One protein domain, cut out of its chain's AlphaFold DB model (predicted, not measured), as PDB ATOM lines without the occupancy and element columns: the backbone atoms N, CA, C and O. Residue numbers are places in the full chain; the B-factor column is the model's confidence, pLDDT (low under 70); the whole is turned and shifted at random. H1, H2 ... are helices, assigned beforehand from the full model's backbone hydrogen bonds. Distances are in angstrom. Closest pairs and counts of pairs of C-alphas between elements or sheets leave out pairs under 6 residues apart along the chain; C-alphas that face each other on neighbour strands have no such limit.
ATOM      1  N   VAL A   4     -22.673  48.184  24.646       58.03
ATOM      2  CA  VAL A   4     -23.246  47.325  23.595       58.03
ATOM      3  C   VAL A   4     -23.001  45.832  23.864       58.03
ATOM      4  O   VAL A   4     -23.889  45.012  23.644       58.03
ATOM      5  N   THR A   5     -21.836  45.466  24.409       60.06
ATOM      6  CA  THR A   5     -21.519  44.068  24.750       60.06
ATOM      7  C   THR A   5     -22.308  43.589  25.971       60.06
ATOM      8  O   THR A   5     -22.846  42.488  25.947       60.06
ATOM      9  N   LEU A   6     -22.483  44.431  26.997       58.06
ATOM     10  CA  LEU A   6     -23.311  44.123  28.175       58.06
ATOM     11  C   LEU A   6     -24.807  43.998  27.832       58.06
ATOM     12  O   LEU A   6     -25.475  43.096  28.334       58.06
ATOM     13  N   SER A   7     -25.325  44.853  26.942       64.75
ATOM     14  CA  SER A   7     -26.710  44.772  26.455       64.75
ATOM     15  C   SER A   7     -26.952  43.538  25.577       64.75
ATOM     16  O   SER A   7     -28.001  42.906  25.691       64.75
ATOM     17  N   GLY A   8     -25.988  43.173  24.723       69.56
ATOM     18  CA  GLY A   8     -26.066  41.972  23.886       69.56
ATOM     19  C   GLY A   8     -26.015  40.677  24.702       69.56
ATOM     20  O   GLY A   8     -26.814  39.773  24.468       69.56
ATOM     21  N   TRP A   9     -25.147  40.615  25.717       74.38
ATOM     22  CA  TRP A   9     -25.082  39.480  26.644       74.38
ATOM     23  C   TRP A   9     -26.358  39.333  27.469       74.38
ATOM     24  O   TRP A   9     -26.871  38.224  27.594       74.38
ATOM     25  N   LYS A  10     -26.911  40.436  27.986       75.12
ATOM     26  CA  LYS A  10     -28.178  40.400  28.723       75.12
ATOM     27  C   LYS A  10     -29.332  39.899  27.848       75.12
ATOM     28  O   LYS A  10     -30.035  38.990  28.263       75.12
ATOM     29  N   GLY A  11     -29.466  40.408  26.621       76.62
ATOM     30  CA  GLY A  11     -30.489  39.937  25.679       76.62
ATOM     31  C   GLY A  11     -30.335  38.461  25.295       76.62
ATOM     32  O   GLY A  11     -31.328  37.750  25.165       76.62
ATOM     33  N   PHE A  12     -29.098  37.969  25.178       74.44
ATOM     34  CA  PHE A  12     -28.823  36.546  24.964       74.44
ATOM     35  C   PHE A  12     -29.237  35.684  26.166       74.44
ATOM     36  O   PHE A  12     -29.918  34.677  25.988       74.44
ATOM     37  N   PHE A  13     -28.874  36.087  27.389       76.50
ATOM     38  CA  PHE A  13     -29.279  35.383  28.608       76.50
ATOM     39  C   PHE A  13     -30.796  35.400  28.813       76.50
ATOM     40  O   PHE A  13     -31.369  34.372  29.169       76.50
ATOM     41  N   ASP A  14     -31.453  36.530  28.552       79.44
ATOM     42  CA  ASP A  14     -32.910  36.650  28.634       79.44
ATOM     43  C   ASP A  14     -33.588  35.749  27.585       79.44
ATOM     44  O   ASP A  14     -34.520  35.018  27.918       79.44
ATOM     45  N   GLY A  15     -33.054  35.691  26.358       71.31
ATOM     46  CA  GLY A  15     -33.523  34.781  25.308       71.31
ATOM     47  C   GLY A  15     -33.306  33.299  25.638       71.31
ATOM     48  O   GLY A  15     -34.195  32.481  25.405       71.31
ATOM     49  N   MET A  16     -32.168  32.940  26.240       71.50
ATOM     50  CA  MET A  16     -31.932  31.582  26.742       71.50
ATOM     51  C   MET A  16     -32.902  31.229  27.868       71.50
ATOM     52  O   MET A  16     -33.495  30.156  27.840       71.50
ATOM     53  N   ASN A  17     -33.095  32.121  28.842       72.69
ATOM     54  CA  ASN A  17     -34.028  31.906  29.947       72.69
ATOM     55  C   ASN A  17     -35.465  31.740  29.446       72.69
ATOM     56  O   ASN A  17     -36.188  30.878  29.945       72.69
ATOM     57  N   GLN A  18     -35.865  32.519  28.442       71.44
ATOM     58  CA  GLN A  18     -37.169  32.379  27.807       71.44
ATOM     59  C   GLN A  18     -37.291  31.044  27.060       71.44
ATOM     60  O   GLN A  18     -38.259  30.322  27.273       71.44
ATOM     61  N   MET A  19     -36.281  30.651  26.280       70.50
ATOM     62  CA  MET A  19     -36.239  29.345  25.607       70.50
ATOM     63  C   MET A  19     -36.304  28.176  26.602       70.50
ATOM     64  O   MET A  19     -36.978  27.180  26.355       70.50
ATOM     65  N   PHE A  20     -35.626  28.278  27.746       69.56
ATOM     66  CA  PHE A  20     -35.687  27.251  28.784       69.56
ATOM     67  C   PHE A  20     -37.057  27.175  29.462       69.56
ATOM     68  O   PHE A  20     -37.475  26.082  29.831       69.56
ATOM     69  N   ARG A  21     -37.761  28.299  29.626       67.31
ATOM     70  CA  ARG A  21     -39.095  28.344  30.250       67.31
ATOM     71  C   ARG A  21     -40.212  27.918  29.306       67.31
ATOM     72  O   ARG A  21     -41.093  27.170  29.711       67.31
ATOM     73  N   GLU A  22     -40.152  28.362  28.055       69.94
ATOM     74  CA  GLU A  22     -41.242  28.240  27.077       69.94
ATOM     75  C   GLU A  22     -40.977  27.164  26.004       69.94
ATOM     76  O   GLU A  22     -41.885  26.785  25.260       69.94
ATOM     77  N   GLY A  23     -39.751  26.636  25.932       68.38
ATOM     78  CA  GLY A  23     -39.291  25.723  24.886       68.38
ATOM     79  C   GLY A  23     -38.735  26.470  23.669       68.38
ATOM     80  O   GLY A  23     -38.622  27.694  23.656       68.38
ATOM     81  N   LEU A  24     -38.396  25.744  22.600       68.62
ATOM     82  CA  LEU A  24     -37.718  26.295  21.412       68.62
ATOM     83  C   LEU A  24     -38.557  27.272  20.544       68.62
ATOM     84  O   LEU A  24     -38.144  27.616  19.436       68.62
ATOM     85  N   GLY A  25     -39.721  27.728  21.025       63.97
ATOM     86  CA  GLY A  25     -40.450  28.926  20.569       63.97
ATOM     87  C   GLY A  25     -41.003  28.944  19.133       63.97
ATOM     88  O   GLY A  25     -41.844  29.777  18.815       63.97
ATOM     89  N   THR A  26     -40.587  28.029  18.254       67.06
ATOM     90  CA  THR A  26     -41.008  27.961  16.846       67.06
ATOM     91  C   THR A  26     -41.549  26.575  16.504       67.06
ATOM     92  O   THR A  26     -41.007  25.562  16.947       67.06
ATOM     93  N   TYR A  27     -42.601  26.516  15.677       63.88
ATOM     94  CA  TYR A  27     -43.247  25.258  15.263       63.88
ATOM     95  C   TYR A  27     -42.254  24.230  14.686       63.88
ATOM     96  O   TYR A  27     -42.371  23.037  14.959       63.88
ATOM     97  N   GLY A  28     -41.240  24.685  13.939       61.66
ATOM     98  CA  GLY A  28     -40.204  23.814  13.374       61.66
ATOM     99  C   GLY A  28     -39.292  23.185  14.432       61.66
ATOM    100  O   GLY A  28     -39.029  21.985  14.385       61.66
ATOM    101  N   LEU A  29     -38.847  23.963  15.424       68.62
ATOM    102  CA  LEU A  29     -37.968  23.464  16.486       68.62
ATOM    103  C   LEU A  29     -38.725  22.655  17.550       68.62
ATOM    104  O   LEU A  29     -38.179  21.694  18.092       68.62
ATOM    105  N   GLN A  30     -40.003  22.969  17.796       68.81
ATOM    106  CA  GLN A  30     -40.876  22.121  18.613       68.81
ATOM    107  C   GLN A  30     -41.001  20.710  18.029       68.81
ATOM    108  O   GLN A  30     -40.940  19.739  18.784       68.81
ATOM    109  N   GLY A  31     -41.099  20.588  16.699       69.00
ATOM    110  CA  GLY A  31     -41.118  19.300  16.005       69.00
ATOM    111  C   GLY A  31     -39.862  18.457  16.254       69.00
ATOM    112  O   GLY A  31     -39.963  17.242  16.415       69.00
ATOM    113  N   ILE A  32     -38.693  19.094  16.376       80.06
ATOM    114  CA  ILE A  32     -37.433  18.409  16.701       80.06
ATOM    115  C   ILE A  32     -37.464  17.869  18.132       80.06
ATOM    116  O   ILE A  32     -37.130  16.707  18.350       80.06
ATOM    117  N   GLY A  33     -37.911  18.667  19.106       80.38
ATOM    118  CA  GLY A  33     -38.041  18.198  20.490       80.38
ATOM    119  C   GLY A  33     -39.041  17.040  20.630       80.38
ATOM    120  O   GLY A  33     -38.765  16.062  21.329       80.38
ATOM    121  N   ILE A  34     -40.148  17.070  19.873       78.75
ATOM    122  CA  ILE A  34     -41.119  15.966  19.822       78.75
ATOM    123  C   ILE A  34     -40.462  14.720  19.227       78.75
ATOM    124  O   ILE A  34     -40.576  13.640  19.804       78.75
ATOM    125  N   ALA A  35     -39.731  14.855  18.119       82.81
ATOM    126  CA  ALA A  35     -39.020  13.739  17.504       82.81
ATOM    127  C   ALA A  35     -37.993  13.115  18.465       82.81
ATOM    128  O   ALA A  35     -37.974  11.895  18.625       82.81
ATOM    129  N   ILE A  36     -37.201  13.935  19.166       87.62
ATOM    130  CA  ILE A  36     -36.248  13.475  20.191       87.62
ATOM    131  C   ILE A  36     -36.979  12.736  21.315       87.62
ATOM    132  O   ILE A  36     -36.536  11.670  21.740       87.62
ATOM    133  N   THR A  37     -38.121  13.262  21.763       85.25
ATOM    134  CA  THR A  37     -38.946  12.635  22.803       85.25
ATOM    135  C   THR A  37     -39.440  11.258  22.369       85.25
ATOM    136  O   THR A  37     -39.241  10.274  23.080       85.25
ATOM    137  N   VAL A  38     -40.052  11.167  21.185       87.81
ATOM    138  CA  VAL A  38     -40.620   9.920  20.656       87.81
ATOM    139  C   VAL A  38     -39.525   8.877  20.426       87.81
ATOM    140  O   VAL A  38     -39.679   7.729  20.842       87.81
ATOM    141  N   VAL A  39     -38.397   9.272  19.827       91.44
ATOM    142  CA  VAL A  39     -37.251   8.376  19.608       91.44
ATOM    143  C   VAL A  39     -36.650   7.922  20.936       91.44
ATOM    144  O   VAL A  39     -36.391   6.732  21.103       91.44
ATOM    145  N   GLY A  40     -36.475   8.829  21.900       89.88
ATOM    146  CA  GLY A  40     -35.967   8.497  23.231       89.88
ATOM    147  C   GLY A  40     -36.851   7.474  23.947       89.88
ATOM    148  O   GLY A  40     -36.347   6.473  24.451       89.88
ATOM    149  N   LEU A  41     -38.174   7.658  23.922       89.50
ATOM    150  CA  LEU A  41     -39.118   6.707  24.518       89.50
ATOM    151  C   LEU A  41     -39.093   5.345  23.811       89.50
ATOM    152  O   LEU A  41     -39.010   4.311  24.476       89.50
ATOM    153  N   ALA A  42     -39.110   5.326  22.476       91.62
ATOM    154  CA  ALA A  42     -39.045   4.085  21.705       91.62
ATOM    155  C   ALA A  42     -37.745   3.310  21.989       91.62
ATOM    156  O   ALA A  42     -37.771   2.108  22.260       91.62
ATOM    157  N   MET A  43     -36.607   4.009  22.007       93.00
ATOM    158  CA  MET A  43     -35.302   3.414  22.298       93.00
ATOM    159  C   MET A  43     -35.161   2.968  23.752       93.00
ATOM    160  O   MET A  43     -34.481   1.974  24.004       93.00
ATOM    161  N   ALA A  44     -35.824   3.624  24.709       92.44
ATOM    162  CA  ALA A  44     -35.855   3.168  26.098       92.44
ATOM    163  C   ALA A  44     -36.524   1.792  26.220       92.44
ATOM    164  O   ALA A  44     -35.971   0.894  26.860       92.44
ATOM    165  N   VAL A  45     -37.663   1.598  25.545       91.62
ATOM    166  CA  VAL A  45     -38.380   0.313  25.519       91.62
ATOM    167  C   VAL A  45     -37.534  -0.766  24.842       91.62
ATOM    168  O   VAL A  45     -37.336  -1.840  25.411       91.62
ATOM    169  N   ILE A  46     -36.977  -0.473  23.662       91.81
ATOM    170  CA  ILE A  46     -36.112  -1.413  22.936       91.81
ATOM    171  C   ILE A  46     -34.892  -1.777  23.785       91.81
ATOM    172  O   ILE A  46     -34.595  -2.956  23.964       91.81
ATOM    173  N   SER A  47     -34.211  -0.785  24.363       92.19
ATOM    174  CA  SER A  47     -33.034  -1.005  25.202       92.19
ATOM    175  C   SER A  47     -33.358  -1.871  26.417       92.19
ATOM    176  O   SER A  47     -32.583  -2.775  26.730       92.19
ATOM    177  N   TYR A  48     -34.510  -1.668  27.063       92.19
ATOM    178  CA  TYR A  48     -34.942  -2.506  28.180       92.19
ATOM    179  C   TYR A  48     -35.070  -3.980  27.773       92.19
ATOM    180  O   TYR A  48     -34.494  -4.853  28.426       92.19
ATOM    181  N   PHE A  49     -35.762  -4.268  26.666       93.88
ATOM    182  CA  PHE A  49     -35.916  -5.642  26.183       93.88
ATOM    183  C   PHE A  49     -34.595  -6.252  25.716       93.88
ATOM    184  O   PHE A  49     -34.322  -7.412  26.024       93.88
ATOM    185  N   VAL A  50     -33.746  -5.478  25.035       93.69
ATOM    186  CA  VAL A  50     -32.440  -5.963  24.578       93.69
ATOM    187  C   VAL A  50     -31.528  -6.286  25.760       93.69
ATOM    188  O   VAL A  50     -30.902  -7.337  25.744       93.69
ATOM    189  N   HIS A  51     -31.486  -5.461  26.809       91.06
ATOM    190  CA  HIS A  51     -30.703  -5.771  28.014       91.06
ATOM    191  C   HIS A  51     -31.280  -6.944  28.807       91.06
ATOM    192  O   HIS A  51     -30.529  -7.698  29.424       91.06
ATOM    193  N   LYS A  52     -32.607  -7.127  28.777       90.81
ATOM    194  CA  LYS A  52     -33.255  -8.289  29.389       90.81
ATOM    195  C   LYS A  52     -32.918  -9.588  28.651       90.81
ATOM    196  O   LYS A  52     -32.732 -10.611  29.300       90.81
ATOM    197  N   ALA A  53     -32.837  -9.553  27.322       90.94
ATOM    198  CA  ALA A  53     -32.482 -10.711  26.501       90.94
ATOM    199  C   ALA A  53     -30.964 -10.963  26.442       90.94
ATOM    200  O   ALA A  53     -30.529 -12.109  26.376       90.94
ATOM    201  N   ASN A  54     -30.155  -9.903  26.476       91.06
ATOM    202  CA  ASN A  54     -28.701  -9.954  26.432       91.06
ATOM    203  C   ASN A  54     -28.095  -8.941  27.417       91.06
ATOM    204  O   ASN A  54     -27.938  -7.758  27.107       91.06
ATOM    205  N   GLN A  55     -27.684  -9.430  28.587       84.44
ATOM    206  CA  GLN A  55     -27.070  -8.601  29.630       84.44
ATOM    207  C   GLN A  55     -25.691  -8.031  29.238       84.44
ATOM    208  O   GLN A  55     -25.223  -7.102  29.886       84.44
ATOM    209  N   GLN A  56     -25.055  -8.537  28.172       90.00
ATOM    210  CA  GLN A  56     -23.805  -7.996  27.612       90.00
ATOM    211  C   GLN A  56     -24.036  -6.969  26.486       90.00
ATOM    212  O   GLN A  56     -23.103  -6.614  25.760       90.00
ATOM    213  N   SER A  57     -25.276  -6.505  26.299       85.69
ATOM    214  CA  SER A  57     -25.599  -5.461  25.325       85.69
ATOM    215  C   SER A  57     -24.743  -4.204  25.532       85.69
ATOM    216  O   SER A  57     -24.544  -3.743  26.651       85.69
ATOM    217  N   ARG A  58     -24.264  -3.627  24.424       89.88
ATOM    218  CA  ARG A  58     -23.535  -2.344  24.400       89.88
ATOM    219  C   ARG A  58     -24.446  -1.141  24.150       89.88
ATOM    220  O   ARG A  58     -23.953  -0.025  24.003       89.88
ATOM    221  N   LEU A  59     -25.757  -1.359  24.026       89.00
ATOM    222  CA  LEU A  59     -26.698  -0.253  23.874       89.00
ATOM    223  C   LEU A  59     -26.691   0.608  25.145       89.00
ATOM    224  O   LEU A  59     -26.546   0.068  26.239       89.00
ATOM    225  N   PRO A  60     -26.915   1.928  25.040       89.25
ATOM    226  CA  PRO A  60     -27.179   2.738  26.219       89.25
ATOM    227  C   PRO A  60     -28.379   2.164  26.974       89.25
ATOM    228  O   PRO A  60     -29.370   1.770  26.347       89.25
ATOM    229  N   GLY A  61     -28.291   2.100  28.303       89.50
ATOM    230  CA  GLY A  61     -29.353   1.553  29.144       89.50
ATOM    231  C   GLY A  61     -30.677   2.295  28.957       89.50
ATOM    232  O   GLY A  61     -30.707   3.463  28.564       89.50
ATOM    233  N   TRP A  62     -31.789   1.621  29.259       89.31
ATOM    234  CA  TRP A  62     -33.135   2.189  29.110       89.31
ATOM    235  C   TRP A  62     -33.286   3.535  29.834       89.31
ATOM    236  O   TRP A  62     -33.904   4.454  29.307       89.31
ATOM    237  N   PHE A  63     -32.646   3.681  30.997       88.75
ATOM    238  CA  PHE A  63     -32.651   4.919  31.768       88.75
ATOM    239  C   PHE A  63     -31.989   6.088  31.021       88.75
ATOM    240  O   PHE A  63     -32.527   7.191  31.010       88.75
ATOM    241  N   THR A  64     -30.868   5.859  30.330       91.12
ATOM    242  CA  THR A  64     -30.197   6.892  29.522       91.12
ATOM    243  C   THR A  64     -31.118   7.418  28.422       91.12
ATOM    244  O   THR A  64     -31.197   8.623  28.196       91.12
ATOM    245  N   TRP A  65     -31.868   6.529  27.770       93.56
ATOM    246  CA  TRP A  65     -32.839   6.910  26.744       93.56
ATOM    247  C   TRP A  65     -34.040   7.678  27.307       93.56
ATOM    248  O   TRP A  65     -34.542   8.583  26.643       93.56
ATOM    249  N   LEU A  66     -34.455   7.399  28.547       90.44
ATOM    250  CA  LEU A  66     -35.460   8.216  29.233       90.44
ATOM    251  C   LEU A  66     -34.963   9.633  29.526       90.44
ATOM    252  O   LEU A  66     -35.730  10.580  29.379       90.44
ATOM    253  N   VAL A  67     -33.687   9.803  29.884       90.25
ATOM    254  CA  VAL A  67     -33.097  11.141  30.051       90.25
ATOM    255  C   VAL A  67     -33.100  11.901  28.722       90.25
ATOM    256  O   VAL A  67     -33.474  13.068  28.689       90.25
ATOM    257  N   VAL A  68     -32.765  11.239  27.609       90.12
ATOM    258  CA  VAL A  68     -32.854  11.846  26.267       90.12
ATOM    259  C   VAL A  68     -34.293  12.247  25.931       90.12
ATOM    260  O   VAL A  68     -34.521  13.348  25.433       90.12
ATOM    261  N   ALA A  69     -35.272  11.396  26.251       88.00
ATOM    262  CA  ALA A  69     -36.679  11.728  26.063       88.00
ATOM    263  C   ALA A  69     -37.087  12.958  26.890       88.00
ATOM    264  O   ALA A  69     -37.749  13.852  26.370       88.00
ATOM    265  N   LEU A  70     -36.638  13.045  28.146       85.00
ATOM    266  CA  LEU A  70     -36.888  14.191  29.019       85.00
ATOM    267  C   LEU A  70     -36.290  15.486  28.451       85.00
ATOM    268  O   LEU A  70     -36.947  16.523  28.480       85.00
ATOM    269  N   VAL A  71     -35.081  15.425  27.884       86.62
ATOM    270  CA  VAL A  71     -34.463  16.566  27.188       86.62
ATOM    271  C   VAL A  71     -35.308  17.001  25.990       86.62
ATOM    272  O   VAL A  71     -35.510  18.197  25.798       86.62
ATOM    273  N   GLY A  72     -35.851  16.054  25.220       84.00
ATOM    274  CA  GLY A  72     -36.789  16.347  24.134       84.00
ATOM    275  C   GLY A  72     -38.047  17.073  24.621       84.00
ATOM    276  O   GLY A  72     -38.447  18.070  24.022       84.00
ATOM    277  N   VAL A  73     -38.620  16.634  25.748       82.94
ATOM    278  CA  VAL A  73     -39.797  17.279  26.348       82.94
ATOM    279  C   VAL A  73     -39.464  18.709  26.755       82.94
ATOM    280  O   VAL A  73     -40.179  19.621  26.356       82.94
ATOM    281  N   VAL A  74     -38.364  18.917  27.485       82.25
ATOM    282  CA  VAL A  74     -37.917  20.257  27.904       82.25
ATOM    283  C   VAL A  74     -37.650  21.150  26.689       82.25
ATOM    284  O   VAL A  74     -38.015  22.322  26.693       82.25
ATOM    285  N   ALA A  75     -37.078  20.605  25.614       79.94
ATOM    286  CA  ALA A  75     -36.849  21.342  24.375       79.94
ATOM    287  C   ALA A  75     -38.160  21.768  23.682       79.94
ATOM    288  O   ALA A  75     -38.222  22.843  23.083       79.94
ATOM    289  N   THR A  76     -39.221  20.960  23.766       76.81
ATOM    290  CA  THR A  76     -40.524  21.279  23.164       76.81
ATOM    291  C   THR A  76     -41.361  22.221  24.021       76.81
ATOM    292  O   THR A  76     -41.960  23.152  23.486       76.81
ATOM    293  N   SER A  77     -41.469  21.952  25.320       72.56
ATOM    294  CA  SER A  77     -42.455  22.583  26.202       72.56
ATOM    295  C   SER A  77     -41.866  23.547  27.227       72.56
ATOM    296  O   SER A  77     -42.635  24.151  27.978       72.56
ATOM    297  N   GLY A  78     -40.539  23.679  27.253       75.81
ATOM    298  CA  GLY A  78     -39.822  24.347  28.326       75.81
ATOM    299  C   GLY A  78     -39.817  23.516  29.608       75.81
ATOM    300  O   GLY A  78     -40.414  22.442  29.690       75.81
ATOM    301  N   ILE A  79     -39.104  23.986  30.625       70.38
ATOM    302  CA  ILE A  79     -38.922  23.265  31.888       70.38
ATOM    303  C   ILE A  79     -40.126  23.400  32.829       70.38
ATOM    304  O   ILE A  79     -40.328  22.548  33.695       70.38
ATOM    305  N   ASP A  80     -40.969  24.414  32.616       70.06
ATOM    306  CA  ASP A  80     -42.086  24.733  33.506       70.06
ATOM    307  C   ASP A  80     -43.176  23.642  33.475       70.06
ATOM    308  O   ASP A  80     -43.652  23.213  34.526       70.06
ATOM    309  N   LYS A  81     -43.517  23.094  32.296       70.19
ATOM    310  CA  LYS A  81     -44.533  22.023  32.184       70.19
ATOM    311  C   LYS A  81     -44.089  20.677  32.784       70.19
ATOM    312  O   LYS A  81     -44.888  20.060  33.490       70.19
ATOM    313  N   PRO A  82     -42.856  20.185  32.549       67.00
ATOM    314  CA  PRO A  82     -42.331  19.010  33.244       67.00
ATOM    315  C   PRO A  82     -42.335  19.161  34.768       67.00
ATOM    316  O   PRO A  82     -42.735  18.233  35.469       67.00
ATOM    317  N   ILE A  83     -41.931  20.327  35.284       72.94
ATOM    318  CA  ILE A  83     -41.926  20.611  36.727       72.94
ATOM    319  C   ILE A  83     -43.349  20.595  37.290       72.94
ATOM    320  O   ILE A  83     -43.585  20.016  38.353       72.94
ATOM    321  N   GLU A  84     -44.312  21.180  36.581       78.19
ATOM    322  CA  GLU A  84     -45.718  21.141  36.977       78.19
ATOM    323  C   GLU A  84     -46.251  19.701  37.025       78.19
ATOM    324  O   GLU A  84     -46.899  19.310  37.997       78.19
ATOM    325  N   LEU A  85     -45.926  18.880  36.020       75.31
ATOM    326  CA  LEU A  85     -46.318  17.472  35.983       75.31
ATOM    327  C   LEU A  85     -45.739  16.696  37.176       75.31
ATOM    328  O   LEU A  85     -46.464  15.954  37.832       75.31
ATOM    329  N   LEU A  86     -44.455  16.903  37.489       78.50
ATOM    330  CA  LEU A  86     -43.794  16.285  38.642       78.50
ATOM    331  C   LEU A  86     -44.396  16.755  39.968       78.50
ATOM    332  O   LEU A  86     -44.565  15.947  40.876       78.50
ATOM    333  N   THR A  87     -44.759  18.033  40.075       80.75
ATOM    334  CA  THR A  87     -45.398  18.589  41.274       80.75
ATOM    335  C   THR A  87     -46.779  17.977  41.487       80.75
ATOM    336  O   THR A  87     -47.072  17.511  42.583       80.75
ATOM    337  N   ARG A  88     -47.586  17.861  40.425       75.00
ATOM    338  CA  ARG A  88     -48.889  17.181  40.472       75.00
ATOM    339  C   ARG A  88     -48.752  15.704  40.833       75.00
ATOM    340  O   ARG A  88     -49.545  15.187  41.612       75.00
ATOM    341  N   LEU A  89     -47.740  15.026  40.292       79.94
ATOM    342  CA  LEU A  89     -47.468  13.622  40.594       79.94
ATOM    343  C   LEU A  89     -47.029  13.440  42.053       79.94
ATOM    344  O   LEU A  89     -47.482  12.516  42.722       79.94
ATOM    345  N   LYS A  90     -46.196  14.356  42.560       81.50
ATOM    346  CA  LYS A  90     -45.789  14.432  43.966       81.50
ATOM    347  C   LYS A  90     -47.008  14.636  44.870       81.50
ATOM    348  O   LYS A  90     -47.173  13.885  45.823       81.50
ATOM    349  N   ASP A  91     -47.866  15.604  44.564       86.44
ATOM    350  CA  ASP A  91     -49.064  15.898  45.362       86.44
ATOM    351  C   ASP A  91     -50.060  14.724  45.344       86.44
ATOM    352  O   ASP A  91     -50.600  14.359  46.388       86.44
ATOM    353  N   TRP A  92     -50.233  14.060  44.195       85.06
ATOM    354  CA  TRP A  92     -51.021  12.830  44.091       85.06
ATOM    355  C   TRP A  92     -50.445  11.699  44.952       85.06
ATOM    356  O   TRP A  92     -51.185  11.082  45.716       85.06
ATOM    357  N   LEU A  93     -49.129  11.459  44.894       79.94
ATOM    358  CA  LEU A  93     -48.470  10.447  45.727       79.94
ATOM    359  C   LEU A  93     -48.653  10.736  47.222       79.94
ATOM    360  O   LEU A  93     -48.960   9.819  47.979       79.94
ATOM    361  N   PHE A  94     -48.509  11.994  47.648       81.88
ATOM    362  CA  PHE A  94     -48.739  12.370  49.046       81.88
ATOM    363  C   PHE A  94     -50.199  12.181  49.466       81.88
ATOM    364  O   PHE A  94     -50.428  11.701  50.570       81.88
ATOM    365  N   SER A  95     -51.167  12.456  48.583       82.75
ATOM    366  CA  SER A  95     -52.596  12.242  48.861       82.75
ATOM    367  C   SER A  95     -53.002  10.773  49.027       82.75
ATOM    368  O   SER A  95     -54.075  10.493  49.545       82.75
ATOM    369  N   LEU A  96     -52.169   9.830  48.569       73.50
ATOM    370  CA  LEU A  96     -52.389   8.391  48.750       73.50
ATOM    371  C   LEU A  96     -51.790   7.850  50.053       73.50
ATOM    372  O   LEU A  96     -52.133   6.745  50.469       73.50
ATOM    373  N   VAL A  97     -50.846   8.584  50.644       76.88
ATOM    374  CA  VAL A  97     -50.141   8.195  51.875       76.88
ATOM    375  C   VAL A  97     -50.732   8.902  53.103       76.88
ATOM    376  O   VAL A  97     -50.562   8.410  54.217       76.88
ATOM    377  N   SER A  98     -51.428  10.028  52.906       52.56
ATOM    378  CA  SER A  98     -52.235  10.737  53.913       52.56
ATOM    379  C   SER A  98     -53.666  10.218  53.974       52.56
ATOM    380  O   SER A  98     -54.183  10.065  55.099       52.56
TER     381      SER A  98
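AT A GLANCE: This is residues 4 to 98 of the 98 residues of an uncharacterized protein of Streptococcus sp. (UniProt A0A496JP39). The long helix H2 and the shorter H3 run side by side and opposite ways as a helical hairpin, and two further helices, H1 and H4, lead off as arms from the end where H2 begins and H3 ends, with residues 4 to 15 of H1 and residues 84 to 97 of H4 sticking out. H1 with the hairpin makes the longest axis, with residues 4 to 15 sticking out at one end of it, while residues 84 to 98, most of them in H4, stick out to another side. The printed part has 95 residues with four named helices in the order H1, H2, H3, H4 and no named strand, and the class is all helix. The whole is loose, with a radius of gyration of the C-alphas of 17.8 A and spans of 58 by 42 by 24 A.

IN THESE COORDINATES: The printed part begins with H1, residues 4 to 22, whose first C-alpha, that of Val 4, is at (-23.246, 47.325, 23.595); H1 measures 26.5 A from first to last C-alpha. After residues 23 to 26 comes H2, residues 27 to 53, the longest helix with 27 residues and 39.2 A from first to last C-alpha. It runs from C-alpha 27 at (-43.247, 25.258, 15.263) to C-alpha 53 at (-32.482, -10.711, 26.501). Residues 54 to 61 lead to H3, residues 62 to 77, which is 22.6 A long from first to last C-alpha. Residues 78 and 79 follow, and then H4, residues 80 to 97, 26.0 A from first to last C-alpha, which ends with the C-alpha of Val 97 at (-50.141, 8.195, 51.875).

HOW THE PARTS SIT: H2 and H3 form a helical hairpin and touch, with 49 pairs of C-alphas within 8 A. Their closest C-alphas, those of Thr 37 and Ala 69, are 4.1 A apart, and the two centres are 7.9 A apart. Their lines stand at a shallow tilt of 12 degrees, opposite ways. H1 and H3 touch only at their ends, with residues 20 to 22 of H1 and residues 74 to 77 of H3; their closest C-alphas, those of Glu 22 and Ser 77, are 5.9 A apart. Their lines stand at a steep tilt of 66 degrees, opposite ways, with the centres 23.7 A apart. H4 is close to H3 but not clearly touching, the closest C-alphas being those of Val 74 and Pro 82 at 7.0 A, with a steep tilt of 59 degrees, opposite ways. H4 is also close to H1 but not clearly touching: the closest C-alphas, those of Arg 21 and Asp 80, are 5.7 A apart, and the lines stand at a steep tilt of 41 degrees, the same way. H2 and H4 are apart, and so are H1 and H2, though these two follow each other in the chain. In H1, H3 and H4 every pair of O i and N i+4 is within hydrogen-bond range, and in H2 22 of 23 such pairs are.

THE WHOLE: The two C-alphas farthest apart, those of Val 4 and Ala 53, are 58.8 A apart. Residues 4 to 15, which belong to H1, stand free, as do residues 84 to 98, of which 84 to 97 belong to H4. Without these stretches the body has 68 residues and spans 43 by 22 by 16 A. The printed part has no cut, and it ends at residue 98, the chain's last residue. The links from H1 to H2 and from H3 to H4 are tight, and the link from H2 to H3 is short. The mean pLDDT of the printed part is 79.6; the model's confidence is low, under 70, in 19 residues, namely residues 4 to 8, residues 20 to 31, residue 82 and residue 98.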